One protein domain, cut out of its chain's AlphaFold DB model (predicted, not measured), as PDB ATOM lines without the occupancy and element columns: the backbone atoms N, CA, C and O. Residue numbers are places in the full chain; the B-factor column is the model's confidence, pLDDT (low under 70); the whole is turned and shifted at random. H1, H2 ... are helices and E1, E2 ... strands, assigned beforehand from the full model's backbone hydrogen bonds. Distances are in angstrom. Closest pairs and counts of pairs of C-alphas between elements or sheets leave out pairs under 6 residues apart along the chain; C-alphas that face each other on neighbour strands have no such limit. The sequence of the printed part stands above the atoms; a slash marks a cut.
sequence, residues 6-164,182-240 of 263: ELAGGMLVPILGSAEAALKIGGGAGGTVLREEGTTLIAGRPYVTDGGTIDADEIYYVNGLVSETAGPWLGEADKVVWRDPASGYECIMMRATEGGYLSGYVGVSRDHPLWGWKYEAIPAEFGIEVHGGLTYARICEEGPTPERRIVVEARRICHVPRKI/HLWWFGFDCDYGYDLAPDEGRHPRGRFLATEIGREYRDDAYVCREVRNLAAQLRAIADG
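This is residues 6 to 164 and 182 to 240 of the 263 residues of an uncharacterized protein of Sphingomonas melonis (UniProt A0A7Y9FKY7). Little regular structure and long loops go with a curled, twisted antiparallel sheet, E1-E2-E5-E6-E7-E8-E10-E9, with long H4 over one face and short H3 over the other. Four helices and ten strands, H1 H2 E1 to E9 H3 E10 H4, mixed in class, hold 84 of 218 printed residues. The whole is compact, radius of gyration of the C-alphas 17.3 A, spanning 50 by 46 by 34 A.

H1, residues 12 to 16, only grazes the sheet. E7, 90 to 95, and E8, 102 to 108, form a hairpin, with N 92 and O 105 2.9 A apart. H4, 220 to 238, runs along E8, at 22 degrees on the local plane; their closest C-alphas, of Gly 104 and Val 227, are 5.5 A apart. In H1 and H4 every O i to N i+4 pair is within hydrogen-bond range.

H1 begins at C-alpha 12 (198.055, 156.961, 152.164). H4, 26.6 A long, ends at C-alpha 238 (172.946, 155.528, 183.213).

Residues 165 to 181 are cut out; C-alphas 164 and 182 are 19.3 A apart. The 30-residue link from E10, 184 to 189, to H4 is long; its residues 200 to 214 are under pLDDT 70.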
ATOM      1  N   GLU A   6     198.115 146.205 153.631       66.81
ATOM      2  CA  GLU A   6     198.756 146.659 154.863       66.81
ATOM      3  C   GLU A   6     199.377 148.046 154.651       66.81
ATOM      4  O   GLU A   6     200.075 148.296 153.663       66.81
ATOM      5  N   LEU A   7     199.081 148.979 155.557       63.16
ATOM      6  CA  LEU A   7     199.481 150.377 155.417       63.16
ATOM      7  C   LEU A   7     200.903 150.644 155.922       63.16
ATOM      8  O   LEU A   7     201.185 150.538 157.113       63.16
ATOM      9  N   ALA A   8     201.761 151.124 155.019       60.12
ATOM     10  CA  ALA A   8     202.973 151.868 155.357       60.12
ATOM     11  C   ALA A   8     202.717 153.379 155.201       60.12
ATOM     12  O   ALA A   8     202.007 153.799 154.286       60.12
ATOM     13  N   GLY A   9     203.319 154.207 156.066       55.88
ATOM     14  CA  GLY A   9     203.002 155.641 156.205       55.88
ATOM     15  C   GLY A   9     203.112 156.502 154.934       55.88
ATOM     16  O   GLY A   9     202.499 157.558 154.875       55.88
ATOM     17  N   GLY A  10     203.827 156.050 153.896       61.56
ATOM     18  CA  GLY A  10     203.940 156.757 152.611       61.56
ATOM     19  C   GLY A  10     202.863 156.422 151.565       61.56
ATOM     20  O   GLY A  10     202.816 157.078 150.530       61.56
ATOM     21  N   MET A  11     202.007 155.415 151.790       75.31
ATOM     22  CA  MET A  11     201.037 154.954 150.778       75.31
ATOM     23  C   MET A  11     199.648 155.598 150.882       75.31
ATOM     24  O   MET A  11     198.792 155.329 150.045       75.31
ATOM     25  N   LEU A  12     199.398 156.437 151.891       81.19
ATOM     26  CA  LEU A  12     198.055 156.961 152.164       81.19
ATOM     27  C   LEU A  12     197.595 158.013 151.152       81.19
ATOM     28  O   LEU A  12     196.446 157.960 150.717       81.19
ATOM     29  N   VAL A  13     198.481 158.916 150.714       83.44
ATOM     30  CA  VAL A  13     198.115 159.984 149.765       83.44
ATOM     31  C   VAL A  13     197.611 159.418 148.429       83.44
ATOM     32  O   VAL A  13     196.520 159.800 148.016       83.44
ATOM     33  N   PRO A  14     198.293 158.458 147.765       83.69
ATOM     34  CA  PRO A  14     197.766 157.858 146.534       83.69
ATOM     35  C   PRO A  14     196.465 157.061 146.724       83.69
ATOM     36  O   PRO A  14     195.701 156.893 145.776       83.69
ATOM     37  N   ILE A  15     196.218 156.536 147.930       84.31
ATOM     38  CA  ILE A  15     195.011 155.761 148.249       84.31
ATOM     39  C   ILE A  15     193.803 156.683 148.422       84.31
ATOM     40  O   ILE A  15     192.745 156.408 147.854       84.31
ATOM     41  N   LEU A  16     193.976 157.745 149.210       86.06
ATOM     42  CA  LEU A  16     192.926 158.701 149.560       86.06
ATOM     43  C   LEU A  16     192.730 159.776 148.488       86.06
ATOM     44  O   LEU A  16     191.666 160.374 148.416       86.06
ATOM     45  N   GLY A  17     193.740 160.024 147.651       85.75
ATOM     46  CA  GLY A  17     193.713 161.098 146.660       85.75
ATOM     47  C   GLY A  17     193.839 162.503 147.261       85.75
ATOM     48  O   GLY A  17     193.704 163.473 146.527       85.75
ATOM     49  N   SER A  18     194.116 162.623 148.565       87.81
ATOM     50  CA  SER A  18     194.277 163.893 149.282       87.81
ATOM     51  C   SER A  18     195.398 163.784 150.316       87.81
ATOM     52  O   SER A  18     195.502 162.795 151.052       87.81
ATOM     53  N   ALA A  19     196.259 164.803 150.355       89.12
ATOM     54  CA  ALA A  19     197.317 164.909 151.356       89.12
ATOM     55  C   ALA A  19     196.738 165.292 152.724       89.12
ATOM     56  O   ALA A  19     197.159 164.752 153.743       89.12
ATOM     57  N   GLU A  20     195.727 166.154 152.725       90.38
ATOM     58  CA  GLU A  20     194.958 166.588 153.888       90.38
ATOM     59  C   GLU A  20     194.281 165.387 154.562       90.38
ATOM     60  O   GLU A  20     194.430 165.190 155.766       90.38
ATOM     61  N   ALA A  21     193.647 164.508 153.777       91.56
ATOM     62  CA  ALA A  21     193.056 163.273 154.286       91.56
ATOM     63  C   ALA A  21     194.097 162.329 154.894       91.56
ATOM     64  O   ALA A  21     193.861 161.725 155.937       91.56
ATOM     65  N   ALA A  22     195.280 162.226 154.284       91.38
ATOM     66  CA  ALA A  22     196.355 161.409 154.836       91.38
ATOM     67  C   ALA A  22     196.872 161.943 156.185       91.38
ATOM     68  O   ALA A  22     197.260 161.136 157.029       91.38
ATOM     69  N   LEU A  23     196.842 163.263 156.418       91.88
ATOM     70  CA  LEU A  23     197.214 163.870 157.704       91.88
ATOM     71  C   LEU A  23     196.222 163.535 158.826       91.88
ATOM     72  O   LEU A  23     196.632 163.430 159.982       91.88
ATOM     73  N   LYS A  24     194.945 163.306 158.493       94.50
ATOM     74  CA  LYS A  24     193.919 162.869 159.453       94.50
ATOM     75  C   LYS A  24     194.085 161.405 159.885       94.50
ATOM     76  O   LYS A  24     193.429 160.964 160.824       94.50
ATOM     77  N   ILE A  25     194.973 160.633 159.254       93.06
ATOM     78  CA  ILE A  25     195.267 159.250 159.647       93.06
ATOM     79  C   ILE A  25     196.537 159.226 160.493       93.06
ATOM     80  O   ILE A  25     197.651 159.362 159.985       93.06
ATOM     81  N   GLY A  26     196.385 159.015 161.801       85.56
ATOM     82  CA  GLY A  26     197.508 159.083 162.733       85.56
ATOM     83  C   GLY A  26     198.559 157.999 162.481       85.56
ATOM     84  O   GLY A  26     198.266 156.937 161.923       85.56
ATOM     85  N   GLY A  27     199.807 158.287 162.868       71.31
ATOM     86  CA  GLY A  27     200.975 157.416 162.693       71.31
ATOM     87  C   GLY A  27     200.878 156.080 163.446       71.31
ATOM     88  O   GLY A  27     200.157 155.952 164.427       71.31
ATOM     89  N   GLY A  28     201.609 155.066 162.972       61.00
ATOM     90  CA  GLY A  28     201.597 153.703 163.521       61.00
ATOM     91  C   GLY A  28     202.094 152.674 162.502       61.00
ATOM     92  O   GLY A  28     202.133 152.967 161.304       61.00
ATOM     93  N   ALA A  29     202.481 151.482 162.953       53.94
ATOM     94  CA  ALA A  29     202.691 150.322 162.082       53.94
ATOM     95  C   ALA A  29     201.380 149.522 161.986       53.94
ATOM     96  O   ALA A  29     200.690 149.368 162.992       53.94
ATOM     97  N   GLY A  30     201.035 149.028 160.795       68.25
ATOM     98  CA  GLY A  30     199.817 148.242 160.571       68.25
ATOM     99  C   GLY A  30     198.577 149.076 160.226       68.25
ATOM    100  O   GLY A  30     198.641 150.297 160.082       68.25
ATOM    101  N   GLY A  31     197.448 148.392 160.045       76.81
ATOM    102  CA  GLY A  31     196.187 148.951 159.546       76.81
ATOM    103  C   GLY A  31     195.812 148.366 158.185       76.81
ATOM    104  O   GLY A  31     196.678 147.955 157.412       76.81
ATOM    105  N   THR A  32     194.513 148.285 157.906       85.00
ATOM    106  CA  THR A  32     193.983 147.706 156.663       85.00
ATOM    107  C   THR A  32     193.253 148.767 155.857       85.00
ATOM    108  O   THR A  32     192.392 149.456 156.402       85.00
ATOM    109  N   VAL A  33     193.543 148.839 154.556       87.88
ATOM    110  CA  VAL A  33     192.703 149.567 153.597       87.88
ATOM    111  C   VAL A  33     191.859 148.604 152.794       87.88
ATOM    112  O   VAL A  33     192.364 147.616 152.258       87.88
ATOM    113  N   LEU A  34     190.584 148.944 152.652       88.38
ATOM    114  CA  LEU A  34     189.677 148.327 151.699       88.38
ATOM    115  C   LEU A  34     189.011 149.420 150.861       88.38
ATOM    116  O   LEU A  34     188.723 150.504 151.362       88.38
ATOM    117  N   ARG A  35     188.753 149.138 149.584       90.31
ATOM    118  CA  ARG A  35     188.091 150.076 148.670       90.31
ATOM    119  C   ARG A  35     186.957 149.390 147.940       90.31
ATOM    120  O   ARG A  35     187.119 148.257 147.500       90.31
ATOM    121  N   GLU A  36     185.845 150.088 147.778       91.19
ATOM    122  CA  GLU A  36     184.681 149.620 147.032       91.19
ATOM    123  C   GLU A  36     183.945 150.829 146.451       91.19
ATOM    124  O   GLU A  36     183.617 151.738 147.202       91.19
ATOM    125  N   GLU A  37     183.706 150.850 145.134       91.31
ATOM    126  CA  GLU A  37     182.852 151.850 144.456       91.31
ATOM    127  C   GLU A  37     183.082 153.306 144.921       91.31
ATOM    128  O   GLU A  37     182.163 154.011 145.325       91.31
ATOM    129  N   GLY A  38     184.340 153.760 144.903       90.94
ATOM    130  CA  GLY A  38     184.698 155.131 145.298       90.94
ATOM    131  C   GLY A  38     184.701 155.392 146.808       90.94
ATOM    132  O   GLY A  38     184.999 156.503 147.221       90.94
ATOM    133  N   THR A  39     184.427 154.387 147.638       93.69
ATOM    134  CA  THR A  39     184.553 154.467 149.097       93.69
ATOM    135  C   THR A  39     185.819 153.760 149.563       93.69
ATOM    136  O   THR A  39     186.104 152.632 149.148       93.69
ATOM    137  N   THR A  40     186.563 154.406 150.449       94.00
ATOM    138  CA  THR A  40     187.763 153.875 151.095       94.00
ATOM    139  C   THR A  40     187.490 153.700 152.584       94.00
ATOM    140  O   THR A  40     187.081 154.646 153.245       94.00
ATOM    141  N   LEU A  41     187.735 152.499 153.103       93.25
ATOM    142  CA  LEU A  41     187.728 152.175 154.529       93.25
ATOM    143  C   LEU A  41     189.167 151.973 154.997       93.25
ATOM    144  O   LEU A  41     189.889 151.146 154.435       93.25
ATOM    145  N   ILE A  42     189.543 152.679 156.056       91.88
ATOM    146  CA  ILE A  42     190.770 152.479 156.822       91.88
ATOM    147  C   ILE A  42     190.376 151.940 158.199       91.88
ATOM    148  O   ILE A  42     189.579 152.551 158.903       91.88
ATOM    149  N   ALA A  43     190.932 150.794 158.589       89.19
ATOM    150  CA  ALA A  43     190.688 150.177 159.894       89.19
ATOM    151  C   ALA A  43     191.997 149.948 160.659       89.19
ATOM    152  O   ALA A  43     193.045 149.689 160.053       89.19
ATOM    153  N   GLY A  44     191.921 149.995 161.992       82.75
ATOM    154  CA  GLY A  44     193.077 149.801 162.874       82.75
ATOM    155  C   GLY A  44     194.081 150.954 162.818       82.75
ATOM    156  O   GLY A  44     195.282 150.729 162.952       82.75
ATOM    157  N   ARG A  45     193.594 152.170 162.557       88.56
ATOM    158  CA  ARG A  45     194.377 153.407 162.571       88.56
ATOM    159  C   ARG A  45     193.643 154.442 163.412       88.56
ATOM    160  O   ARG A  45     192.427 154.537 163.275       88.56
ATOM    161  N   PRO A  46     194.357 155.251 164.202       93.50
ATOM    162  CA  PRO A  46     193.736 156.382 164.860       93.50
ATOM    163  C   PRO A  46     193.354 157.471 163.848       93.50
ATOM    164  O   PRO A  46     194.029 157.655 162.830       93.50
ATOM    165  N   TYR A  47     192.305 158.219 164.170       96.56
ATOM    166  CA  TYR A  47     191.892 159.422 163.453       96.56
ATOM    167  C   TYR A  47     192.398 160.663 164.197       96.56
ATOM    168  O   TYR A  47     192.290 160.743 165.421       96.56
ATOM    169  N   VAL A  48     192.996 161.611 163.486       96.81
ATOM    170  CA  VAL A  48     193.594 162.829 164.045       96.81
ATOM    171  C   VAL A  48     192.696 164.006 163.711       96.81
ATOM    172  O   VAL A  48     192.434 164.259 162.544       96.81
ATOM    173  N   THR A  49     192.272 164.744 164.730       96.44
ATOM    174  CA  THR A  49     191.576 166.025 164.603       96.44
ATOM    175  C   THR A  49     192.413 167.122 165.251       96.44
ATOM    176  O   THR A  49     193.352 166.846 166.006       96.44
ATOM    177  N   ASP A  50     192.037 168.377 165.024       94.06
ATOM    178  CA  ASP A  50     192.684 169.520 165.682       94.06
ATOM    179  C   ASP A  50     192.425 169.525 167.202       94.06
ATOM    180  O   ASP A  50     193.187 170.099 167.978       94.06
ATOM    181  N   GLY A  51     191.378 168.816 167.646       92.44
ATOM    182  CA  GLY A  51     191.034 168.587 169.051       92.44
ATOM    183  C   GLY A  51     191.689 167.349 169.676       92.44
ATOM    184  O   GLY A  51     191.398 167.024 170.828       92.44
ATOM    185  N   GLY A  52     192.545 166.634 168.939       94.00
ATOM    186  CA  GLY A  52     193.291 165.474 169.422       94.00
ATOM    187  C   GLY A  52     193.035 164.196 168.624       94.00
ATOM    188  O   GLY A  52     192.517 164.199 167.514       94.00
ATOM    189  N   THR A  53     193.444 163.062 169.185       96.12
ATOM    190  CA  THR A  53     193.390 161.767 168.494       96.12
ATOM    191  C   THR A  53     192.217 160.915 168.983       96.12
ATOM    192  O   THR A  53     191.890 160.906 170.172       96.12
ATOM    193  N   ILE A  54     191.584 160.193 168.061       96.00
ATOM    194  CA  ILE A  54     190.526 159.210 168.304       96.00
ATOM    195  C   ILE A  54     191.081 157.830 167.967       96.00
ATOM    196  O   ILE A  54     191.600 157.621 166.870       96.00
ATOM    197  N   ASP A  55     190.962 156.883 168.897       93.44
ATOM    198  CA  ASP A  55     191.279 155.476 168.641       93.44
ATOM    199  C   ASP A  55     190.154 154.842 167.810       93.44
ATOM    200  O   ASP A  55     189.199 154.269 168.335       93.44
ATOM    201  N   ALA A  56     190.207 155.075 166.499       93.56
ATOM    202  CA  ALA A  56     189.138 154.715 165.582       93.56
ATOM    203  C   ALA A  56     189.161 153.221 165.230       93.56
ATOM    204  O   ALA A  56     190.186 152.640 164.858       93.56
ATOM    205  N   ASP A  57     187.981 152.608 165.275       91.12
ATOM    206  CA  ASP A  57     187.749 151.260 164.769       91.12
ATOM    207  C   ASP A  57     187.697 151.265 163.232       91.12
ATOM    208  O   ASP A  57     188.304 150.402 162.588       91.12
ATOM    209  N   GLU A  58     186.998 152.247 162.653       93.31
ATOM    210  CA  GLU A  58     186.787 152.400 161.210       93.31
ATOM    211  C   GLU A  58     186.759 153.878 160.806       93.31
ATOM    212  O   GLU A  58     186.122 154.698 161.466       93.31
ATOM    213  N   ILE A  59     187.418 154.207 159.694       95.94
ATOM    214  CA  ILE A  59     187.472 155.547 159.102       95.94
ATOM    215  C   ILE A  59     187.102 155.419 157.624       95.94
ATOM    216  O   ILE A  59     187.723 154.642 156.894       95.94
ATOM    217  N   TYR A  60     186.108 156.175 157.172       96.25
ATOM    218  CA  TYR A  60     185.597 156.129 155.808       96.25
ATOM    219  C   TYR A  60     185.802 157.454 155.083       96.25
ATOM    220  O   TYR A  60     185.553 158.520 155.639       96.25
ATOM    221  N   TYR A  61     186.163 157.348 153.808       95.69
ATOM    222  CA  TYR A  61     186.165 158.435 152.830       95.69
ATOM    223  C   TYR A  61     185.337 158.007 151.620       95.69
ATOM    224  O   TYR A  61     185.515 156.895 151.115       95.69
ATOM    225  N   VAL A  62     184.441 158.863 151.151       94.25
ATOM    226  CA  VAL A  62     183.470 158.618 150.086       94.25
ATOM    227  C   VAL A  62     183.694 159.653 148.987       94.25
ATOM    228  O   VAL A  62     183.326 160.820 149.106       94.25
ATOM    229  N   ASN A  63     184.275 159.218 147.871       90.25
ATOM    230  CA  ASN A  63     184.576 160.106 146.752       90.25
ATOM    231  C   ASN A  63     183.300 160.764 146.203       90.25
ATOM    232  O   ASN A  63     182.335 160.075 145.859       90.25
ATOM    233  N   GLY A  64     183.335 162.090 146.065       85.88
ATOM    234  CA  GLY A  64     182.236 162.882 145.511       85.88
ATOM    235  C   GLY A  64     181.036 163.064 146.444       85.88
ATOM    236  O   GLY A  64     179.982 163.470 145.961       85.88
ATOM    237  N   LEU A  65     181.165 162.747 147.743       85.00
ATOM    238  CA  LEU A  65     180.105 163.014 148.721       85.00
ATOM    239  C   LEU A  65     179.892 164.514 148.946       85.00
ATOM    240  O   LEU A  65     178.749 164.941 149.048       85.00
ATOM    241  N   VAL A  66     180.981 165.282 148.988       83.81
ATOM    242  CA  VAL A  66     180.972 166.747 149.065       83.81
ATOM    243  C   VAL A  66     181.665 167.362 147.862       83.81
ATOM    244  O   VAL A  66     182.551 166.736 147.269       83.81
ATOM    245  N   SER A  67     181.279 168.587 147.495       73.75
ATOM    246  CA  SER A  67     181.984 169.341 146.458       73.75
ATOM    247  C   SER A  67     183.475 169.490 146.780       73.75
ATOM    248  O   SER A  67     183.862 169.821 147.900       73.75
ATOM    249  N   GLU A  68     184.316 169.354 145.751       71.06
ATOM    250  CA  GLU A  68     185.762 169.621 145.812       71.06
ATOM    251  C   GLU A  68     186.089 171.128 145.899       71.06
ATOM    252  O   GLU A  68     187.246 171.536 145.782       71.06
ATOM    253  N   THR A  69     185.077 171.982 146.090       74.75
ATOM    254  CA  THR A  69     185.282 173.404 146.367       74.75
ATOM    255  C   THR A  69     186.146 173.552 147.615       74.75
ATOM    256  O   THR A  69     185.880 172.925 148.637       74.75
ATOM    257  N   ALA A  70     187.162 174.414 147.536       74.44
ATOM    258  CA  ALA A  70     188.028 174.714 148.667       74.44
ATOM    259  C   ALA A  70     187.216 175.127 149.907       74.44
ATOM    260  O   ALA A  70     186.401 176.048 149.837       74.44
ATOM    261  N   GLY A  71     187.472 174.461 151.033       83.38
ATOM    262  CA  GLY A  71     186.802 174.706 152.305       83.38
ATOM    263  C   GLY A  71     187.441 173.927 153.460       83.38
ATOM    264  O   GLY A  71     188.290 173.066 153.222       83.38
ATOM    265  N   PRO A  72     187.051 174.227 154.711       85.06
ATOM    266  CA  PRO A  72     187.607 173.591 155.911       85.06
ATOM    267  C   PRO A  72     187.308 172.086 156.007       85.06
ATOM    268  O   PRO A  72     188.060 171.363 156.646       85.06
ATOM    269  N   TRP A  73     186.265 171.605 155.325       89.69
ATOM    270  CA  TRP A  73     185.895 170.186 155.257       89.69
ATOM    271  C   TRP A  73     186.879 169.318 154.455       89.69
ATOM    272  O   TRP A  73     186.775 168.090 154.465       89.69
ATOM    273  N   LEU A  74     187.815 169.920 153.709       88.19
ATOM    274  CA  LEU A  74     188.764 169.163 152.898       88.19
ATOM    275  C   LEU A  74     189.698 168.320 153.777       88.19
ATOM    276  O   LEU A  74     190.402 168.823 154.647       88.19
ATOM    277  N   GLY A  75     189.737 167.019 153.490       91.25
ATOM    278  CA  GLY A  75     190.578 166.046 154.185       91.25
ATOM    279  C   GLY A  75     189.905 165.359 155.372       91.25
ATOM    280  O   GLY A  75     190.378 164.312 155.810       91.25
ATOM    281  N   GLU A  76     188.790 165.876 155.873       95.88
ATOM    282  CA  GLU A  76     188.037 165.206 156.931       95.88
ATOM    283  C   GLU A  76     187.415 163.894 156.437       95.88
ATOM    284  O   GLU A  76     187.003 163.771 155.282       95.88
ATOM    285  N   ALA A  77     187.328 162.903 157.323       97.00
ATOM    286  CA  ALA A  77     186.624 161.663 157.028       97.00
ATOM    287  C   ALA A  77     185.106 161.889 156.934       97.00
ATOM    288  O   ALA A  77     184.532 162.726 157.628       97.00
ATOM    289  N   ASP A  78     184.444 161.078 156.115       97.38
ATOM    290  CA  ASP A  78     182.986 161.091 155.975       97.38
ATOM    291  C   ASP A  78     182.297 160.227 157.024       97.38
ATOM    292  O   ASP A  78     181.111 160.388 157.285       97.38
ATOM    293  N   LYS A  79     183.031 159.298 157.638       97.88
ATOM    294  CA  LYS A  79     182.569 158.591 158.828       97.88
ATOM    295  C   LYS A  79     183.745 158.114 159.665       97.88
ATOM    296  O   LYS A  79     184.690 157.539 159.132       97.88
ATOM    297  N   VAL A  80     183.657 158.286 160.977       97.88
ATOM    298  CA  VAL A  80     184.599 157.732 161.957       97.88
ATOM    299  C   VAL A  80     183.793 156.979 163.004       97.88
ATOM    300  O   VAL A  80     182.841 157.524 163.556       97.88
ATOM    301  N   VAL A  81     184.164 155.728 163.263       96.50
ATOM    302  CA  VAL A  81     183.548 154.860 164.274       96.50
ATOM    303  C   VAL A  81     184.574 154.578 165.352       96.50
ATOM    304  O   VAL A  81     185.700 154.186 165.042       96.50
ATOM    305  N   TRP A  82     184.196 154.740 166.613       95.38
ATOM    306  CA  TRP A  82     185.050 154.387 167.742       95.38
ATOM    307  C   TRP A  82     184.214 153.998 168.952       95.38
ATOM    308  O   TRP A  82     183.011 154.247 169.011       95.38
ATOM    309  N   ARG A  83     184.875 153.416 169.946       94.94
ATOM    310  CA  ARG A  83     184.312 153.276 171.283       94.94
ATOM    311  C   ARG A  83     184.932 154.334 172.176       94.94
ATOM    312  O   ARG A  83     186.153 154.358 172.329       94.94
ATOM    313  N   ASP A  84     184.119 155.213 172.745       95.88
ATOM    314  CA  ASP A  84     184.618 156.228 173.663       95.88
ATOM    315  C   ASP A  84     185.131 155.551 174.950       95.88
ATOM    316  O   ASP A  84     184.369 154.848 175.621       95.88
ATOM    317  N   PRO A  85     186.420 155.703 175.301       93.75
ATOM    318  CA  PRO A  85     187.013 154.959 176.407       93.75
ATOM    319  C   PRO A  85     186.499 155.402 177.782       93.75
ATOM    320  O   PRO A  85     186.536 154.602 178.714       93.75
ATOM    321  N   ALA A  86     186.029 156.647 177.920       94.31
ATOM    322  CA  ALA A  86     185.557 157.188 179.191       94.31
ATOM    323  C   ALA A  86     184.139 156.700 179.529       94.31
ATOM    324  O   ALA A  86     183.901 156.185 180.621       94.31
ATOM    325  N   SER A  87     183.207 156.817 178.584       95.94
ATOM    326  CA  SER A  87     181.815 156.369 178.742       95.94
ATOM    327  C   SER A  87     181.632 154.871 178.488       95.94
ATOM    328  O   SER A  87     180.706 154.250 179.018       95.94
ATOM    329  N   GLY A  88     182.508 154.275 177.676       93.81
ATOM    330  CA  GLY A  88     182.385 152.909 177.185       93.81
ATOM    331  C   GLY A  88     181.345 152.727 176.074       93.81
ATOM    332  O   GLY A  88     181.072 151.571 175.730       93.81
ATOM    333  N   TYR A  89     180.775 153.808 175.530       95.81
ATOM    334  CA  TYR A  89     179.758 153.769 174.473       95.81
ATOM    335  C   TYR A  89     180.347 153.754 173.066       95.81
ATOM    336  O   TYR A  89     181.477 154.177 172.833       95.81
ATOM    337  N   GLU A  90     179.567 153.229 172.122       95.31
ATOM    338  CA  GLU A  90     179.911 153.261 170.703       95.31
ATOM    339  C   GLU A  90     179.516 154.624 170.127       95.31
ATOM    340  O   GLU A  90     178.428 155.135 170.396       95.31
ATOM    341  N   CYS A  91     180.409 155.205 169.339       97.94
ATOM    342  CA  CYS A  91     180.332 156.573 168.863       97.94
ATOM    343  C   CYS A  91     180.571 156.631 167.356       97.94
ATOM    344  O   CYS A  91     181.373 155.869 166.804       97.94
ATOM    345  N   ILE A  92     179.868 157.547 166.694       98.38
ATOM    346  CA  ILE A  92     180.003 157.797 165.263       98.38
ATOM    347  C   ILE A  92     180.042 159.305 165.024       98.38
ATOM    348  O   ILE A  92     179.178 160.036 165.500       98.38
ATOM    349  N   MET A  93     181.008 159.749 164.231       98.56
ATOM    350  CA  MET A  93     180.921 160.988 163.460       98.56
ATOM    351  C   MET A  93     180.583 160.578 162.031       98.56
ATOM    352  O   MET A  93     181.206 159.645 161.519       98.56
ATOM    353  N   MET A  94     179.610 161.217 161.388       98.00
ATOM    354  CA  MET A  94     179.220 160.877 160.018       98.00
ATOM    355  C   MET A  94     178.776 162.112 159.248       98.00
ATOM    356  O   MET A  94     178.093 162.976 159.789       98.00
ATOM    357  N   ARG A  95     179.151 162.172 157.976       97.25
ATOM    358  CA  ARG A  95     178.781 163.230 157.052       97.25
ATOM    359  C   ARG A  95     177.429 162.937 156.418       97.25
ATOM    360  O   ARG A  95     177.205 161.847 155.883       97.25
ATOM    361  N   ALA A  96     176.543 163.923 156.454       93.25
ATOM    362  CA  ALA A  96     175.250 163.850 155.800       93.25
ATOM    363  C   ALA A  96     175.413 163.810 154.273       93.25
ATOM    364  O   ALA A  96     176.255 164.498 153.695       93.25
ATOM    365  N   THR A  97     174.591 163.002 153.601       89.44
ATOM    366  CA  THR A  97     174.579 162.926 152.129       89.44
ATOM    367  C   THR A  97     173.953 164.151 151.479       89.44
ATOM    368  O   THR A  97     174.247 164.458 150.328       89.44
ATOM    369  N   GLU A  98     173.053 164.813 152.199       85.62
ATOM    370  CA  GLU A  98     172.463 166.086 151.808       85.62
ATOM    371  C   GLU A  98     173.143 167.186 152.630       85.62
ATOM    372  O   GLU A  98     173.379 167.015 153.822       85.62
ATOM    373  N   GLY A  99     173.546 168.282 151.985       85.25
ATOM    374  CA  GLY A  99     174.226 169.410 152.638       85.25
ATOM    375  C   GLY A  99     175.714 169.194 152.955       85.25
ATOM    376  O   GLY A  99     176.483 170.148 152.858       85.25
ATOM    377  N   GLY A 100     176.145 167.967 153.266       92.00
ATOM    378  CA  GLY A 100     177.558 167.627 153.496       92.00
ATOM    379  C   GLY A 100     178.101 168.000 154.882       92.00
ATOM    380  O   GLY A 100     179.311 167.914 155.114       92.00
ATOM    381  N   TYR A 101     177.240 168.450 155.798       93.94
ATOM    382  CA  TYR A 101     177.603 168.744 157.185       93.94
ATOM    383  C   TYR A 101     177.928 167.462 157.962       93.94
ATOM    384  O   TYR A 101     177.587 166.353 157.543       93.94
ATOM    385  N   LEU A 102     178.613 167.613 159.093       97.56
ATOM    386  CA  LEU A 102     178.919 166.511 160.000       97.56
ATOM    387  C   LEU A 102     177.850 166.396 161.095       97.56
ATOM    388  O   LEU A 102     177.340 167.394 161.597       97.56
ATOM    389  N   SER A 103     177.569 165.163 161.492       98.25
ATOM    390  CA  SER A 103     176.653 164.804 162.572       98.25
ATOM    391  C   SER A 103     177.334 163.836 163.534       98.25
ATOM    392  O   SER A 103     178.276 163.121 163.166       98.25
ATOM    393  N   GLY A 104     176.860 163.811 164.776       98.44
ATOM    394  CA  GLY A 104     177.407 162.978 165.842       98.44
ATOM    395  C   GLY A 104     176.372 162.027 166.428       98.44
ATOM    396  O   GLY A 104     175.215 162.402 166.600       98.44
ATOM    397  N   TYR A 105     176.792 160.805 166.766       98.69
ATOM    398  CA  TYR A 105     175.916 159.769 167.312       98.69
ATOM    399  C   TYR A 105     176.583 158.977 168.440       98.69
ATOM    400  O   TYR A 105     177.767 158.640 168.361       98.69
ATOM    401  N   VAL A 106     175.801 158.618 169.460       98.56
ATOM    402  CA  VAL A 106     176.202 157.777 170.597       98.56
ATOM    403  C   VAL A 106     175.178 156.665 170.807       98.56
ATOM    404  O   VAL A 106     173.982 156.920 170.947       98.56
ATOM    405  N   GLY A 107     175.650 155.420 170.829       96.62
ATOM    406  CA  GLY A 107     174.836 154.226 171.011       96.62
ATOM    407  C   GLY A 107     174.820 153.759 172.464       96.62
ATOM    408  O   GLY A 107     175.869 153.441 173.026       96.62
ATOM    409  N   VAL A 108     173.626 153.641 173.043       95.38
ATOM    410  CA  VAL A 108     173.404 153.093 174.387       95.38
ATOM    411  C   VAL A 108     172.789 151.695 174.329       95.38
ATOM    412  O   VAL A 108     172.040 151.351 173.408       95.38
ATOM    413  N   SER A 109     173.120 150.866 175.319       92.25
ATOM    414  CA  SER A 109     172.590 149.503 175.436       92.25
ATOM    415  C   SER A 109     171.152 149.486 175.962       92.25
ATOM    416  O   SER A 109     170.637 150.501 176.432       92.25
ATOM    417  N   ARG A 110     170.503 148.318 175.909       91.31
ATOM    418  CA  ARG A 110     169.125 148.120 176.388       91.31
ATOM    419  C   ARG A 110     168.931 148.396 177.881       91.31
ATOM    420  O   ARG A 110     167.818 148.709 178.288       91.31
ATOM    421  N   ASP A 111     170.000 148.312 178.666       91.31
ATOM    422  CA  ASP A 111     169.963 148.574 180.106       91.31
ATOM    423  C   ASP A 111     169.987 150.080 180.431       91.31
ATOM    424  O   ASP A 111     169.808 150.474 181.581       91.31
ATOM    425  N   HIS A 112     170.195 150.942 179.429       94.94
ATOM    426  CA  HIS A 112     170.214 152.389 179.612       94.94
ATOM    427  C   HIS A 112     168.805 152.945 179.910       94.94
ATOM    428  O   HIS A 112     167.870 152.615 179.178       94.94
ATOM    429  N   PRO A 113     168.631 153.871 180.880       96.06
ATOM    430  CA  PRO A 113     167.315 154.420 181.245       96.06
ATOM    431  C   PRO A 113     166.543 155.066 180.085       96.06
ATOM    432  O   PRO A 113     165.318 154.988 180.018       96.06
ATOM    433  N   LEU A 114     167.273 155.689 179.156       96.25
ATOM    434  CA  LEU A 114     166.712 156.331 177.961       96.25
ATOM    435  C   LEU A 114     166.589 155.401 176.741       96.25
ATOM    436  O   LEU A 114     166.222 155.857 175.659       96.25
ATOM    437  N   TRP A 115     166.901 154.109 176.853       96.12
ATOM    438  CA  TRP A 115     166.772 153.207 175.707       96.12
ATOM    439  C   TRP A 115     165.323 153.180 175.189       96.12
ATOM    440  O   TRP A 115     164.376 153.005 175.956       96.12
ATOM    441  N   GLY A 116     165.143 153.361 173.876       95.19
ATOM    442  CA  GLY A 116     163.824 153.378 173.233       95.19
ATOM    443  C   GLY A 116     163.095 154.726 173.271       95.19
ATOM    444  O   GLY A 116     162.016 154.847 172.687       95.19
ATOM    445  N   TRP A 117     163.663 155.744 173.922       96.81
ATOM    446  CA  TRP A 117     163.078 157.083 173.951       96.81
ATOM    447  C   TRP A 117     163.353 157.809 172.641       96.81
ATOM    448  O   TRP A 117     164.483 157.826 172.157       96.81
ATOM    449  N   LYS A 118     162.323 158.449 172.086       96.19
ATOM    450  CA  LYS A 118     162.514 159.456 171.037       96.19
ATOM    451  C   LYS A 118     163.184 160.692 171.633       96.19
ATOM    452  O   LYS A 118     162.952 160.987 172.804       96.19
ATOM    453  N   TYR A 119     163.977 161.412 170.846       93.62
ATOM    454  CA  TYR A 119     164.753 162.536 171.369       93.62
ATOM    455  C   TYR A 119     163.851 163.681 171.848       93.62
ATOM    456  O   TYR A 119     164.130 164.278 172.880       93.62
ATOM    457  N   GLU A 120     162.718 163.913 171.181       93.12
ATOM    458  CA  GLU A 120     161.723 164.927 171.556       93.12
ATOM    459  C   GLU A 120     161.010 164.597 172.872       93.12
ATOM    460  O   GLU A 120     160.418 165.465 173.506       93.12
ATOM    461  N   ALA A 121     161.024 163.322 173.267       94.12
ATOM    462  CA  ALA A 121     160.369 162.858 174.478       94.12
ATOM    463  C   ALA A 121     161.279 162.932 175.707       94.12
ATOM    464  O   ALA A 121     160.795 162.633 176.794       94.12
ATOM    465  N   ILE A 122     162.563 163.281 175.556       93.12
ATOM    466  CA  ILE A 122     163.509 163.369 176.672       93.12
ATOM    467  C   ILE A 122     163.246 164.667 177.453       93.12
ATOM    468  O   ILE A 122     163.399 165.755 176.901       93.12
ATOM    469  N   PRO A 123     162.873 164.582 178.741       90.62
ATOM    470  CA  PRO A 123     162.656 165.749 179.577       90.62
ATOM    471  C   PRO A 123     163.932 166.580 179.738       90.62
ATOM    472  O   PRO A 123     165.018 166.040 179.946       90.62
ATOM    473  N   ALA A 124     163.784 167.905 179.742       88.69
ATOM    474  CA  ALA A 124     164.898 168.834 179.946       88.69
ATOM    475  C   ALA A 124     165.620 168.643 181.298       88.69
ATOM    476  O   ALA A 124     166.770 169.042 181.441       88.69
ATOM    477  N   GLU A 125     164.974 168.007 182.283       89.19
ATOM    478  CA  GLU A 125     165.570 167.683 183.587       89.19
ATOM    479  C   GLU A 125     166.738 166.687 183.498       89.19
ATOM    480  O   GLU A 125     167.571 166.654 184.398       89.19
ATOM    481  N   PHE A 126     166.844 165.926 182.400       92.06
ATOM    482  CA  PHE A 126     168.030 165.117 182.118       92.06
ATOM    483  C   PHE A 126     169.244 165.962 181.715       92.06
ATOM    484  O   PHE A 126     170.327 165.409 181.594       92.06
ATOM    485  N   GLY A 127     169.094 167.273 181.489       93.06
ATOM    486  CA  GLY A 127     170.219 168.191 181.301       93.06
ATOM    487  C   GLY A 127     171.112 167.887 180.096       93.06
ATOM    488  O   GLY A 127     172.268 168.297 180.094       93.06
ATOM    489  N   ILE A 128     170.611 167.155 179.092       95.56
ATOM    490  CA  ILE A 128     171.386 166.857 177.885       95.56
ATOM    491  C   ILE A 128     171.569 168.145 177.077       95.56
ATOM    492  O   ILE A 128     170.595 168.776 176.668       95.56
ATOM    493  N   GLU A 129     172.823 168.497 176.815       95.12
ATOM    494  CA  GLU A 129     173.218 169.696 176.081       95.12
ATOM    495  C   GLU A 129     174.279 169.342 175.029       95.12
ATOM    496  O   GLU A 129     175.413 168.977 175.348       95.12
ATOM    497  N   VAL A 130     173.895 169.467 173.760       95.19
ATOM    498  CA  VAL A 130     174.733 169.257 172.569       95.19
ATOM    499  C   VAL A 130     174.401 170.320 171.524       95.19
ATOM    500  O   VAL A 130     173.395 171.021 171.653       95.19
ATOM    501  N   HIS A 131     175.222 170.426 170.481       94.25
ATOM    502  CA  HIS A 131     175.000 171.324 169.343       94.25
ATOM    503  C   HIS A 131     173.558 171.308 168.817       94.25
ATOM    504  O   HIS A 131     173.121 170.323 168.235       94.25
ATOM    505  N   GLY A 132     172.825 172.399 169.057       90.62
ATOM    506  CA  GLY A 132     171.434 172.578 168.626       90.62
ATOM    507  C   GLY A 132     170.406 171.610 169.234       90.62
ATOM    508  O   GLY A 132     169.223 171.690 168.898       90.62
ATOM    509  N   GLY A 133     170.825 170.753 170.167       93.75
ATOM    510  CA  GLY A 133     170.004 169.707 170.770       93.75
ATOM    511  C   GLY A 133     170.045 168.377 170.014       93.75
ATOM    512  O   GLY A 133     170.684 168.224 168.978       93.75
ATOM    513  N   LEU A 134     169.373 167.370 170.573       96.25
ATOM    514  CA  LEU A 134     169.245 166.072 169.916       96.25
ATOM    515  C   LEU A 134     168.304 166.177 168.708       96.25
ATOM    516  O   LEU A 134     167.241 166.785 168.805       96.25
ATOM    517  N   THR A 135     168.670 165.527 167.605       95.69
ATOM    518  CA  THR A 135     167.878 165.429 166.361       95.69
ATOM    519  C   THR A 135     167.641 163.981 165.928       95.69
ATOM    520  O   THR A 135     166.884 163.703 164.995       95.69
ATOM    521  N   TYR A 136     168.276 163.023 166.610       96.75
ATOM    522  CA  TYR A 136     168.212 161.609 166.274       96.75
ATOM    523  C   TYR A 136     168.045 160.745 167.527       96.75
ATOM    524  O   TYR A 136     168.743 160.931 168.521       96.75
ATOM    525  N   ALA A 137     167.131 159.772 167.463       96.94
ATOM    526  CA  ALA A 137     166.933 158.738 168.482       96.94
ATOM    527  C   ALA A 137     166.283 157.486 167.878       96.94
ATOM    528  O   ALA A 137     165.061 157.452 167.693       96.94
ATOM    529  N   ARG A 138     167.081 156.479 167.498       95.12
ATOM    530  CA  ARG A 138     166.581 155.259 166.828       95.12
ATOM    531  C   ARG A 138     167.429 154.026 167.137       95.12
ATOM    532  O   ARG A 138     168.591 154.123 167.512       95.12
ATOM    533  N   ILE A 139     166.845 152.848 166.944       92.31
ATOM    534  CA  ILE A 139     167.555 151.562 166.998       92.31
ATOM    535  C   ILE A 139     168.616 151.466 165.882       92.31
ATOM    536  O   ILE A 139     168.414 152.059 164.823       92.31
ATOM    537  N   CYS A 140     169.720 150.725 166.098       85.81
ATOM    538  CA  CYS A 140     170.742 150.486 165.057       85.81
ATOM    539  C   CYS A 140     170.079 150.071 163.737       85.81
ATOM    540  O   CYS A 140     169.197 149.208 163.699       85.81
ATOM    541  N   GLU A 141     170.582 150.647 162.652       83.56
ATOM    542  CA  GLU A 141     170.229 150.268 161.295       83.56
ATOM    543  C   GLU A 141     170.872 148.914 160.967       83.56
ATOM    544  O   GLU A 141     171.988 148.841 160.452       83.56
ATOM    545  N   GLU A 142     170.192 147.812 161.286       68.75
ATOM    546  CA  GLU A 142     170.622 146.495 160.820       68.75
ATOM    547  C   GLU A 142     170.275 146.331 159.331       68.75
ATOM    548  O   GLU A 142     169.175 146.652 158.880       68.75
ATOM    549  N   GLY A 143     171.236 145.850 158.542       57.84
ATOM    550  CA  GLY A 143     171.019 145.505 157.139       57.84
ATOM    551  C   GLY A 143     170.863 144.006 156.927       57.84
ATOM    552  O   GLY A 143     171.438 143.238 157.694       57.84
ATOM    553  N   PRO A 144     170.197 143.566 155.844       45.59
ATOM    554  CA  PRO A 144     170.144 142.149 155.503       45.59
ATOM    555  C   PRO A 144     171.565 141.599 155.281       45.59
ATOM    556  O   PRO A 144     172.281 142.026 154.374       45.59
ATOM    557  N   THR A 145     171.993 140.658 156.125       52.53
ATOM    558  CA  THR A 145     173.210 139.846 155.941       52.53
ATOM    559  C   THR A 145     173.036 138.884 154.761       52.53
ATOM    560  O   THR A 145     171.945 138.335 154.601       52.53
ATOM    561  N   PRO A 146     174.080 138.656 153.932       50.41
ATOM    562  CA  PRO A 146     175.386 138.160 154.402       50.41
ATOM    563  C   PRO A 146     176.601 139.065 154.136       50.41
ATOM    564  O   PRO A 146     177.665 138.808 154.698       50.41
ATOM    565  N   GLU A 147     176.481 140.124 153.334       63.56
ATOM    566  CA  GLU A 147     177.636 140.928 152.906       63.56
ATOM    567  C   GLU A 147     177.501 142.397 153.320       63.56
ATOM    568  O   GLU A 147     176.801 143.194 152.697       63.56
ATOM    569  N   ARG A 148     178.212 142.781 154.387       75.38
ATOM    570  CA  ARG A 148     178.333 144.183 154.815       75.38
ATOM    571  C   ARG A 148     179.301 144.923 153.898       75.38
ATOM    572  O   ARG A 148     180.513 144.943 154.141       75.38
ATOM    573  N   ARG A 149     178.755 145.450 152.801       85.81
ATOM    574  CA  ARG A 149     179.457 146.241 151.779       85.81
ATOM    575  C   ARG A 149     179.958 147.565 152.353       85.81
ATOM    576  O   ARG A 149     179.233 148.233 153.084       85.81
ATOM    577  N   ILE A 150     181.167 147.978 151.982       88.81
ATOM    578  CA  ILE A 150     181.827 149.191 152.492       88.81
ATOM    579  C   ILE A 150     180.995 150.432 152.169       88.81
ATOM    580  O   ILE A 150     180.784 151.266 153.043       88.81
ATOM    581  N   VAL A 151     180.464 150.516 150.947       90.19
ATOM    582  CA  VAL A 151     179.640 151.652 150.497       90.19
ATOM    583  C   VAL A 151     178.331 151.824 151.269       90.19
ATOM    584  O   VAL A 151     177.806 152.935 151.349       90.19
ATOM    585  N   VAL A 152     177.797 150.733 151.825       88.75
ATOM    586  CA  VAL A 152     176.592 150.754 152.664       88.75
ATOM    587  C   VAL A 152     176.970 151.140 154.088       88.75
ATOM    588  O   VAL A 152     176.341 152.007 154.685       88.75
ATOM    589  N   GLU A 153     178.031 150.534 154.622       89.69
ATOM    590  CA  GLU A 153     178.485 150.794 155.990       89.69
ATOM    591  C   GLU A 153     179.003 152.220 156.194       89.69
ATOM    592  O   GLU A 153     178.854 152.758 157.288       89.69
ATOM    593  N   ALA A 154     179.518 152.872 155.150       92.44
ATOM    594  CA  ALA A 154     179.922 154.277 155.201       92.44
ATOM    595  C   ALA A 154     178.776 155.239 155.576       92.44
ATOM    596  O   ALA A 154     179.051 156.351 156.006       92.44
ATOM    597  N   ARG A 155     177.511 154.812 155.440       90.56
ATOM    598  CA  ARG A 155     176.311 155.631 155.702       90.56
ATOM    599  C   ARG A 155     175.394 155.069 156.788       90.56
ATOM    600  O   ARG A 155     174.314 155.596 157.012       90.56
ATOM    601  N   ARG A 156     175.785 153.955 157.408       90.50
ATOM    602  CA  ARG A 156     174.937 153.203 158.336       90.50
ATOM    603  C   ARG A 156     175.231 153.575 159.780       90.50
ATOM    604  O   ARG A 156     176.389 153.512 160.196       90.50
ATOM    605  N   ILE A 157     174.203 153.829 160.579       92.25
ATOM    606  CA  ILE A 157     174.352 153.991 162.032       92.25
ATOM    607  C   ILE A 157     174.216 152.615 162.692       92.25
ATOM    608  O   ILE A 157     173.115 152.129 162.962       92.25
ATOM    609  N   CYS A 158     175.348 151.942 162.927       86.62
ATOM    610  CA  CYS A 158     175.359 150.695 163.686       86.62
ATOM    611  C   CYS A 158     176.684 150.423 164.413       86.62
ATOM    612  O   CYS A 158     177.750 150.876 164.015       86.62
ATOM    613  N   HIS A 159     176.577 149.630 165.478       80.56
ATOM    614  CA  HIS A 159     177.596 149.354 166.492       80.56
ATOM    615  C   HIS A 159     178.500 148.160 166.180       80.56
ATOM    616  O   HIS A 159     179.448 147.881 166.910       80.56
ATOM    617  N   VAL A 160     178.163 147.390 165.148       76.94
ATOM    618  CA  VAL A 160     178.977 146.260 164.719       76.94
ATOM    619  C   VAL A 160     179.998 146.827 163.730       76.94
ATOM    620  O   VAL A 160     179.606 147.111 162.596       76.94
ATOM    621  N   PRO A 161     181.277 147.016 164.091       65.25
ATOM    622  CA  PRO A 161     182.301 147.344 163.108       65.25
ATOM    623  C   PRO A 161     182.523 146.129 162.199       65.25
ATOM    624  O   PRO A 161     182.343 144.982 162.617       65.25
ATOM    625  N   ARG A 162     182.992 146.335 160.966       63.59
ATOM    626  CA  ARG A 162     183.489 145.250 160.106       63.59
ATOM    627  C   ARG A 162     184.792 144.646 160.616       63.59
ATOM    628  O   ARG A 162     185.370 143.883 159.839       63.59
ATOM    629  N   LYS A 163     185.278 144.967 161.835       53.75
ATOM    630  CA  LYS A 163     186.514 144.399 162.403       53.75
ATOM    631  C   LYS A 163     186.552 142.925 162.067       53.75
ATOM    632  O   LYS A 163     185.687 142.128 162.425       53.75
ATOM    633  N   ILE A 164     187.489 142.659 161.184       45.22
ATOM    634  CA  ILE A 164     187.348 141.602 160.223       45.22
ATOM    635  C   ILE A 164     187.419 140.281 160.985       45.22
ATOM    636  O   ILE A 164     188.192 140.153 161.933       45.22
ATOM    637  N   HIS A 182     170.799 145.209 169.414       75.44
ATOM    638  CA  HIS A 182     170.791 146.541 168.810       75.44
ATOM    639  C   HIS A 182     170.904 147.698 169.821       75.44
ATOM    640  O   HIS A 182     170.047 147.866 170.694       75.44
ATOM    641  N   LEU A 183     171.926 148.540 169.649       90.69
ATOM    642  CA  LEU A 183     172.017 149.791 170.397       90.69
ATOM    643  C   LEU A 183     170.890 150.749 169.999       90.69
ATOM    644  O   LEU A 183     170.445 150.754 168.845       90.69
ATOM    645  N   TRP A 184     170.471 151.576 170.951       95.31
ATOM    646  CA  TRP A 184     169.664 152.762 170.692       95.31
ATOM    647  C   TRP A 184     170.595 153.963 170.551       95.31
ATOM    648  O   TRP A 184     171.384 154.243 171.447       95.31
ATOM    649  N   TRP A 185     170.545 154.632 169.411       97.75
ATOM    650  CA  TRP A 185     171.451 155.712 169.049       97.75
ATOM    651  C   TRP A 185     170.786 157.055 169.257       97.75
ATOM    652  O   TRP A 185     169.727 157.292 168.680       97.75
ATOM    653  N   PHE A 186     171.443 157.926 170.012       98.50
ATOM    654  CA  PHE A 186     171.138 159.350 170.103       98.50
ATOM    655  C   PHE A 186     172.102 160.143 169.233       98.50
ATOM    656  O   PHE A 186     173.263 159.755 169.123       98.50
ATOM    657  N   GLY A 187     171.656 161.244 168.638       98.06
ATOM    658  CA  GLY A 187     172.532 162.086 167.831       98.06
ATOM    659  C   GLY A 187     172.020 163.501 167.615       98.06
ATOM    660  O   GLY A 187     170.903 163.831 168.012       98.06
ATOM    661  N   PHE A 188     172.876 164.306 166.997       97.50
ATOM    662  CA  PHE A 188     172.670 165.713 166.657       97.50
ATOM    663  C   PHE A 188     173.272 165.998 165.274       97.50
ATOM    664  O   PHE A 188     174.232 165.334 164.862       97.50
ATOM    665  N   ASP A 189     172.743 167.007 164.587       96.25
ATOM    666  CA  ASP A 189     173.190 167.435 163.259       96.25
ATOM    667  C   ASP A 189     173.834 168.818 163.322       96.25
ATOM    668  O   ASP A 189     173.405 169.652 164.103       96.25
ATOM    669  N   CYS A 190     174.835 169.100 162.487       94.50
ATOM    670  CA  CYS A 190     175.386 170.456 162.341       94.50
ATOM    671  C   CYS A 190     174.790 171.183 161.123       94.50
ATOM    672  O   CYS A 190     175.529 171.640 160.251       94.50
ATOM    673  N   ASP A 191     173.456 171.236 161.051       91.50
ATOM    674  CA  ASP A 191     172.685 171.833 159.946       91.50
ATOM    675  C   ASP A 191     171.635 172.832 160.441       91.50
ATOM    676  O   ASP A 191     170.438 172.730 160.161       91.50
ATOM    677  N   TYR A 192     172.081 173.808 161.225       88.31
ATOM    678  CA  TYR A 192     171.235 174.916 161.653       88.31
ATOM    679  C   TYR A 192     171.501 176.173 160.820       88.31
ATOM    680  O   TYR A 192     172.519 176.305 160.141       88.31
ATOM    681  N   GLY A 193     170.609 177.167 160.906       82.50
ATOM    682  CA  GLY A 193     170.753 178.437 160.172       82.50
ATOM    683  C   GLY A 193     172.063 179.202 160.440       82.50
ATOM    684  O   GLY A 193     172.442 180.069 159.654       82.50
ATOM    685  N   TYR A 194     172.769 178.866 161.522       84.31
ATOM    686  CA  TYR A 194     174.073 179.413 161.900       84.31
ATOM    687  C   TYR A 194     175.270 178.509 161.536       84.31
ATOM    688  O   TYR A 194     176.413 178.922 161.731       84.31
ATOM    689  N   ASP A 195     175.044 177.308 161.008       88.12
ATOM    690  CA  ASP A 195     176.115 176.396 160.593       88.12
ATOM    691  C   ASP A 195     176.407 176.564 159.111       88.12
ATOM    692  O   ASP A 195     175.479 176.692 158.321       88.12
ATOM    693  N   LEU A 196     177.681 176.578 158.726       88.81
ATOM    694  CA  LEU A 196     178.102 176.484 157.328       88.81
ATOM    695  C   LEU A 196     178.147 175.002 156.922       88.81
ATOM    696  O   LEU A 196     178.669 174.187 157.678       88.81
ATOM    697  N   ALA A 197     177.678 174.661 155.723       87.69
ATOM    698  CA  ALA A 197     177.753 173.315 155.158       87.69
ATOM    699  C   ALA A 197     178.414 173.312 153.756       87.69
ATOM    700  O   ALA A 197     178.293 174.293 153.016       87.69
ATOM    701  N   PRO A 198     179.115 172.231 153.355       86.31
ATOM    702  CA  PRO A 198     179.845 172.170 152.083       86.31
ATOM    703  C   PRO A 198     178.995 172.382 150.819       86.31
ATOM    704  O   PRO A 198     179.446 173.032 149.877       86.31
ATOM    705  N   ASP A 199     177.762 171.860 150.787       79.31
ATOM    706  CA  ASP A 199     176.932 171.788 149.572       79.31
ATOM    707  C   ASP A 199     175.624 172.597 149.656       79.31
ATOM    708  O   ASP A 199     174.612 172.261 149.034       79.31
ATOM    709  N   GLU A 200     175.631 173.717 150.379       63.88
ATOM    710  CA  GLU A 200     174.449 174.571 150.593       63.88
ATOM    711  C   GLU A 200     173.723 175.018 149.321       63.88
ATOM    712  O   GLU A 200     172.513 175.243 149.342       63.88
ATOM    713  N   GLY A 201     174.426 175.097 148.186       52.84
ATOM    714  CA  GLY A 201     173.827 175.399 146.884       52.84
ATOM    715  C   GLY A 201     172.774 174.381 146.416       52.84
ATOM    716  O   GLY A 201     172.010 174.686 145.498       52.84
ATOM    717  N   ARG A 202     172.707 173.195 147.040       49.94
ATOM    718  CA  ARG A 202     171.677 172.167 146.808       49.94
ATOM    719  C   ARG A 202     170.490 172.253 147.777       49.94
ATOM    720  O   ARG A 202     169.478 171.610 147.512       49.94
ATOM    721  N   HIS A 203     170.568 173.063 148.837       44.94
ATOM    722  CA  HIS A 203     169.485 173.247 149.807       44.94
ATOM    723  C   HIS A 203     168.670 174.525 149.516       44.94
ATOM    724  O   HIS A 203     169.233 175.621 149.453       44.94
ATOM    725  N   PRO A 204     167.327 174.450 149.407       44.66
ATOM    726  CA  PRO A 204     166.495 175.618 149.103       44.66
ATOM    727  C   PRO A 204     166.543 176.734 150.164       44.66
ATOM    728  O   PRO A 204     166.155 177.861 149.863       44.66
ATOM    729  N   ARG A 205     167.038 176.454 151.381       49.44
ATOM    730  CA  ARG A 205     167.131 177.423 152.490       49.44
ATOM    731  C   ARG A 205     168.396 178.302 152.470       49.44
ATOM    732  O   ARG A 205     168.391 179.355 153.094       49.44
ATOM    733  N   GLY A 206     169.457 177.921 151.747       46.62
ATOM    734  CA  GLY A 206     170.784 178.558 151.859       46.62
ATOM    735  C   GLY A 206     171.002 179.822 151.017       46.62
ATOM    736  O   GLY A 206     171.997 180.524 151.180       46.62
ATOM    737  N   ARG A 207     170.091 180.154 150.093       44.84
ATOM    738  CA  ARG A 207     170.394 181.144 149.044       44.84
ATOM    739  C   ARG A 207     170.178 182.609 149.443       44.84
ATOM    740  O   ARG A 207     170.632 183.487 148.718       44.84
ATOM    741  N   PHE A 208     169.494 182.886 150.555       43.12
ATOM    742  CA  PHE A 208     169.052 184.249 150.883       43.12
ATOM    743  C   PHE A 208     169.814 184.948 152.016       43.12
ATOM    744  O   PHE A 208     169.650 186.154 152.158       43.12
ATOM    745  N   LEU A 209     170.643 184.244 152.798       45.84
ATOM    746  CA  LEU A 209     171.076 184.764 154.105       45.84
ATOM    747  C   LEU A 209     172.571 184.514 154.443       45.84
ATOM    748  O   LEU A 209     173.028 184.856 155.521       45.84
ATOM    749  N   ALA A 210     173.382 183.956 153.536       46.72
ATOM    750  CA  ALA A 210     174.738 183.490 153.871       46.72
ATOM    751  C   ALA A 210     175.766 184.595 154.211       46.72
ATOM    752  O   ALA A 210     176.692 184.346 154.979       46.72
ATOM    753  N   THR A 211     175.626 185.812 153.677       45.25
ATOM    754  CA  THR A 211     176.679 186.843 153.781       45.25
ATOM    755  C   THR A 211     176.587 187.727 155.033       45.25
ATOM    756  O   THR A 211     177.541 188.442 155.322       45.25
ATOM    757  N   GLU A 212     175.478 187.682 155.787       47.78
ATOM    758  CA  GLU A 212     175.236 188.592 156.926       47.78
ATOM    759  C   GLU A 212     175.175 187.909 158.311       47.78
ATOM    760  O   GLU A 212     175.145 188.611 159.317       47.78
ATOM    761  N   ILE A 213     175.204 186.567 158.407       55.19
ATOM    762  CA  ILE A 213     174.942 185.844 159.682       55.19
ATOM    763  C   ILE A 213     176.215 185.341 160.387       55.19
ATOM    764  O   ILE A 213     176.147 184.903 161.529       55.19
ATOM    765  N   GLY A 214     177.396 185.398 159.759       67.12
ATOM    766  CA  GLY A 214     178.630 184.900 160.393       67.12
ATOM    767  C   GLY A 214     178.582 183.397 160.704       67.12
ATOM    768  O   GLY A 214     178.967 182.981 161.792       67.12
ATOM    769  N   ARG A 215     178.068 182.599 159.758       82.12
ATOM    770  CA  ARG A 215     177.937 181.139 159.889       82.12
ATOM    771  C   ARG A 215     179.300 180.475 160.061       82.12
ATOM    772  O   ARG A 215     180.276 180.892 159.436       82.12
ATOM    773  N   GLU A 216     179.345 179.425 160.869       88.69
ATOM    774  CA  GLU A 216     180.579 178.719 161.221       88.69
ATOM    775  C   GLU A 216     180.502 177.254 160.794       88.69
ATOM    776  O   GLU A 216     179.485 176.592 160.991       88.69
ATOM    777  N   TYR A 217     181.577 176.735 160.197       92.19
ATOM    778  CA  TYR A 217     181.670 175.310 159.893       92.19
ATOM    779  C   TYR A 217     181.940 174.520 161.173       92.19
ATOM    780  O   TYR A 217     182.849 174.858 161.931       92.19
ATOM    781  N   ARG A 218     181.175 173.451 161.402       94.94
ATOM    782  CA  ARG A 218     181.415 172.511 162.501       94.94
ATOM    783  C   ARG A 218     182.315 171.388 162.000       94.94
ATOM    784  O   ARG A 218     181.842 170.443 161.374       94.94
ATOM    785  N   ASP A 219     183.608 171.558 162.245       96.19
ATOM    786  CA  ASP A 219     184.656 170.630 161.827       96.19
ATOM    787  C   ASP A 219     184.646 169.307 162.611       96.19
ATOM    788  O   ASP A 219     183.910 169.109 163.587       96.19
ATOM    789  N   ASP A 220     185.490 168.375 162.176       97.69
ATOM    790  CA  ASP A 220     185.626 167.070 162.816       97.69
ATOM    791  C   ASP A 220     186.038 167.149 164.298       97.69
ATOM    792  O   ASP A 220     185.556 166.364 165.121       97.69
ATOM    793  N   ALA A 221     186.877 168.114 164.675       97.56
ATOM    794  CA  ALA A 221     187.290 168.347 166.052       97.56
ATOM    795  C   ALA A 221     186.113 168.804 166.927       97.56
ATOM    796  O   ALA A 221     185.978 168.352 168.071       97.56
ATOM    797  N   TYR A 222     185.258 169.678 166.397       97.38
ATOM    798  CA  TYR A 222     184.030 170.128 167.029       97.38
ATOM    799  C   TYR A 222     183.068 168.963 167.229       97.38
ATOM    800  O   TYR A 222     182.692 168.677 168.367       97.38
ATOM    801  N   VAL A 223     182.724 168.244 166.157       98.19
ATOM    802  CA  VAL A 223     181.726 167.168 166.226       98.19
ATOM    803  C   VAL A 223     182.200 166.032 167.123       98.19
ATOM    804  O   VAL A 223     181.435 165.547 167.954       98.19
ATOM    805  N   CYS A 224     183.475 165.646 167.060       98.31
ATOM    806  CA  CYS A 224     183.997 164.599 167.937       98.31
ATOM    807  C   CYS A 224     183.997 165.006 169.420       98.31
ATOM    808  O   CYS A 224     183.803 164.147 170.283       98.31
ATOM    809  N   ARG A 225     184.179 166.295 169.741       98.06
ATOM    810  CA  ARG A 225     184.021 166.804 171.113       98.06
ATOM    811  C   ARG A 225     182.561 166.765 171.558       98.06
ATOM    812  O   ARG A 225     182.296 166.278 172.651       98.06
ATOM    813  N   GLU A 226     181.623 167.194 170.717       98.31
ATOM    814  CA  GLU A 226     180.187 167.105 171.019       98.31
ATOM    815  C   GLU A 226     179.727 165.654 171.227       98.31
ATOM    816  O   GLU A 226     178.965 165.373 172.148       98.31
ATOM    817  N   VAL A 227     180.251 164.703 170.446       98.69
ATOM    818  CA  VAL A 227     179.984 163.268 170.648       98.69
ATOM    819  C   VAL A 227     180.523 162.783 171.998       98.69
ATOM    820  O   VAL A 227     179.835 162.032 172.689       98.69
ATOM    821  N   ARG A 228     181.717 163.226 172.416       98.38
ATOM    822  CA  ARG A 228     182.271 162.910 173.748       98.38
ATOM    823  C   ARG A 228     181.436 163.522 174.875       98.38
ATOM    824  O   ARG A 228     181.153 162.823 175.846       98.38
ATOM    825  N   ASN A 229     180.996 164.774 174.723       98.38
ATOM    826  CA  ASN A 229     180.077 165.428 175.660       98.38
ATOM    827  C   ASN A 229     178.789 164.610 175.806       98.38
ATOM    828  O   ASN A 229     178.434 164.219 176.916       98.38
ATOM    829  N   LEU A 230     178.144 164.266 174.687       98.69
ATOM    830  CA  LEU A 230     176.925 163.458 174.685       98.69
ATOM    831  C   LEU A 230     177.138 162.099 175.361       98.69
ATOM    832  O   LEU A 230     176.312 161.661 176.160       98.69
ATOM    833  N   ALA A 231     178.259 161.433 175.077       98.75
ATOM    834  CA  ALA A 231     178.571 160.137 175.662       98.75
ATOM    835  C   ALA A 231     178.786 160.215 177.181       98.75
ATOM    836  O   ALA A 231     178.292 159.353 177.912       98.75
ATOM    837  N   ALA A 232     179.458 161.260 177.669       98.62
ATOM    838  CA  ALA A 232     179.631 161.512 179.097       98.62
ATOM    839  C   ALA A 232     178.294 161.812 179.795       98.62
ATOM    840  O   ALA A 232     178.020 161.257 180.861       98.62
ATOM    841  N   GLN A 233     177.434 162.623 179.174       98.62
ATOM    842  CA  GLN A 233     176.105 162.952 179.696       98.62
ATOM    843  C   GLN A 233     175.207 161.711 179.784       98.62
ATOM    844  O   GLN A 233     174.653 161.417 180.842       98.62
ATOM    845  N   LEU A 234     175.132 160.912 178.713       98.44
ATOM    846  CA  LEU A 234     174.400 159.641 178.714       98.44
ATOM    847  C   LEU A 234     174.971 158.664 179.751       98.44
ATOM    848  O   LEU A 234     174.230 157.929 180.399       98.44
ATOM    849  N   ARG A 235     176.293 158.654 179.955       98.25
ATOM    850  CA  ARG A 235     176.908 157.786 180.962       98.25
ATOM    851  C   ARG A 235     176.500 158.193 182.375       98.25
ATOM    852  O   ARG A 235     176.108 157.325 183.149       98.25
ATOM    853  N   ALA A 236     176.515 159.488 182.681       97.88
ATOM    854  CA  ALA A 236     176.057 159.997 183.969       97.88
ATOM    855  C   ALA A 236     174.592 159.625 184.250       97.88
ATOM    856  O   ALA A 236     174.282 159.169 185.347       97.88
ATOM    857  N   ILE A 237     173.714 159.723 183.243       97.44
ATOM    858  CA  ILE A 237     172.304 159.318 183.363       97.44
ATOM    859  C   ILE A 237     172.181 157.820 183.663       97.44
ATOM    860  O   ILE A 237     171.410 157.434 184.542       97.44
ATOM    861  N   ALA A 238     172.939 156.970 182.963       96.81
ATOM    862  CA  ALA A 238     172.946 155.528 183.213       96.81
ATOM    863  C   ALA A 238     173.405 155.177 184.634       96.81
ATOM    864  O   ALA A 238     172.844 154.280 185.261       96.81
ATOM    865  N   ASP A 239     174.391 155.916 185.143       96.44
ATOM    866  CA  ASP A 239     174.943 155.735 186.483       96.44
ATOM    867  C   ASP A 239     174.083 156.417 187.577       96.44
ATOM    868  O   ASP A 239     174.387 156.297 188.765       96.44
ATOM    869  N   GLY A 240     173.001 157.121 187.206       95.44
ATOM    870  CA  GLY A 240     172.140 157.877 188.126       95.44
ATOM    871  C   GLY A 240     172.829 159.089 188.767       95.44
ATOM    872  O   GLY A 240     172.435 159.521 189.851       95.44
TER     873      GLY A 240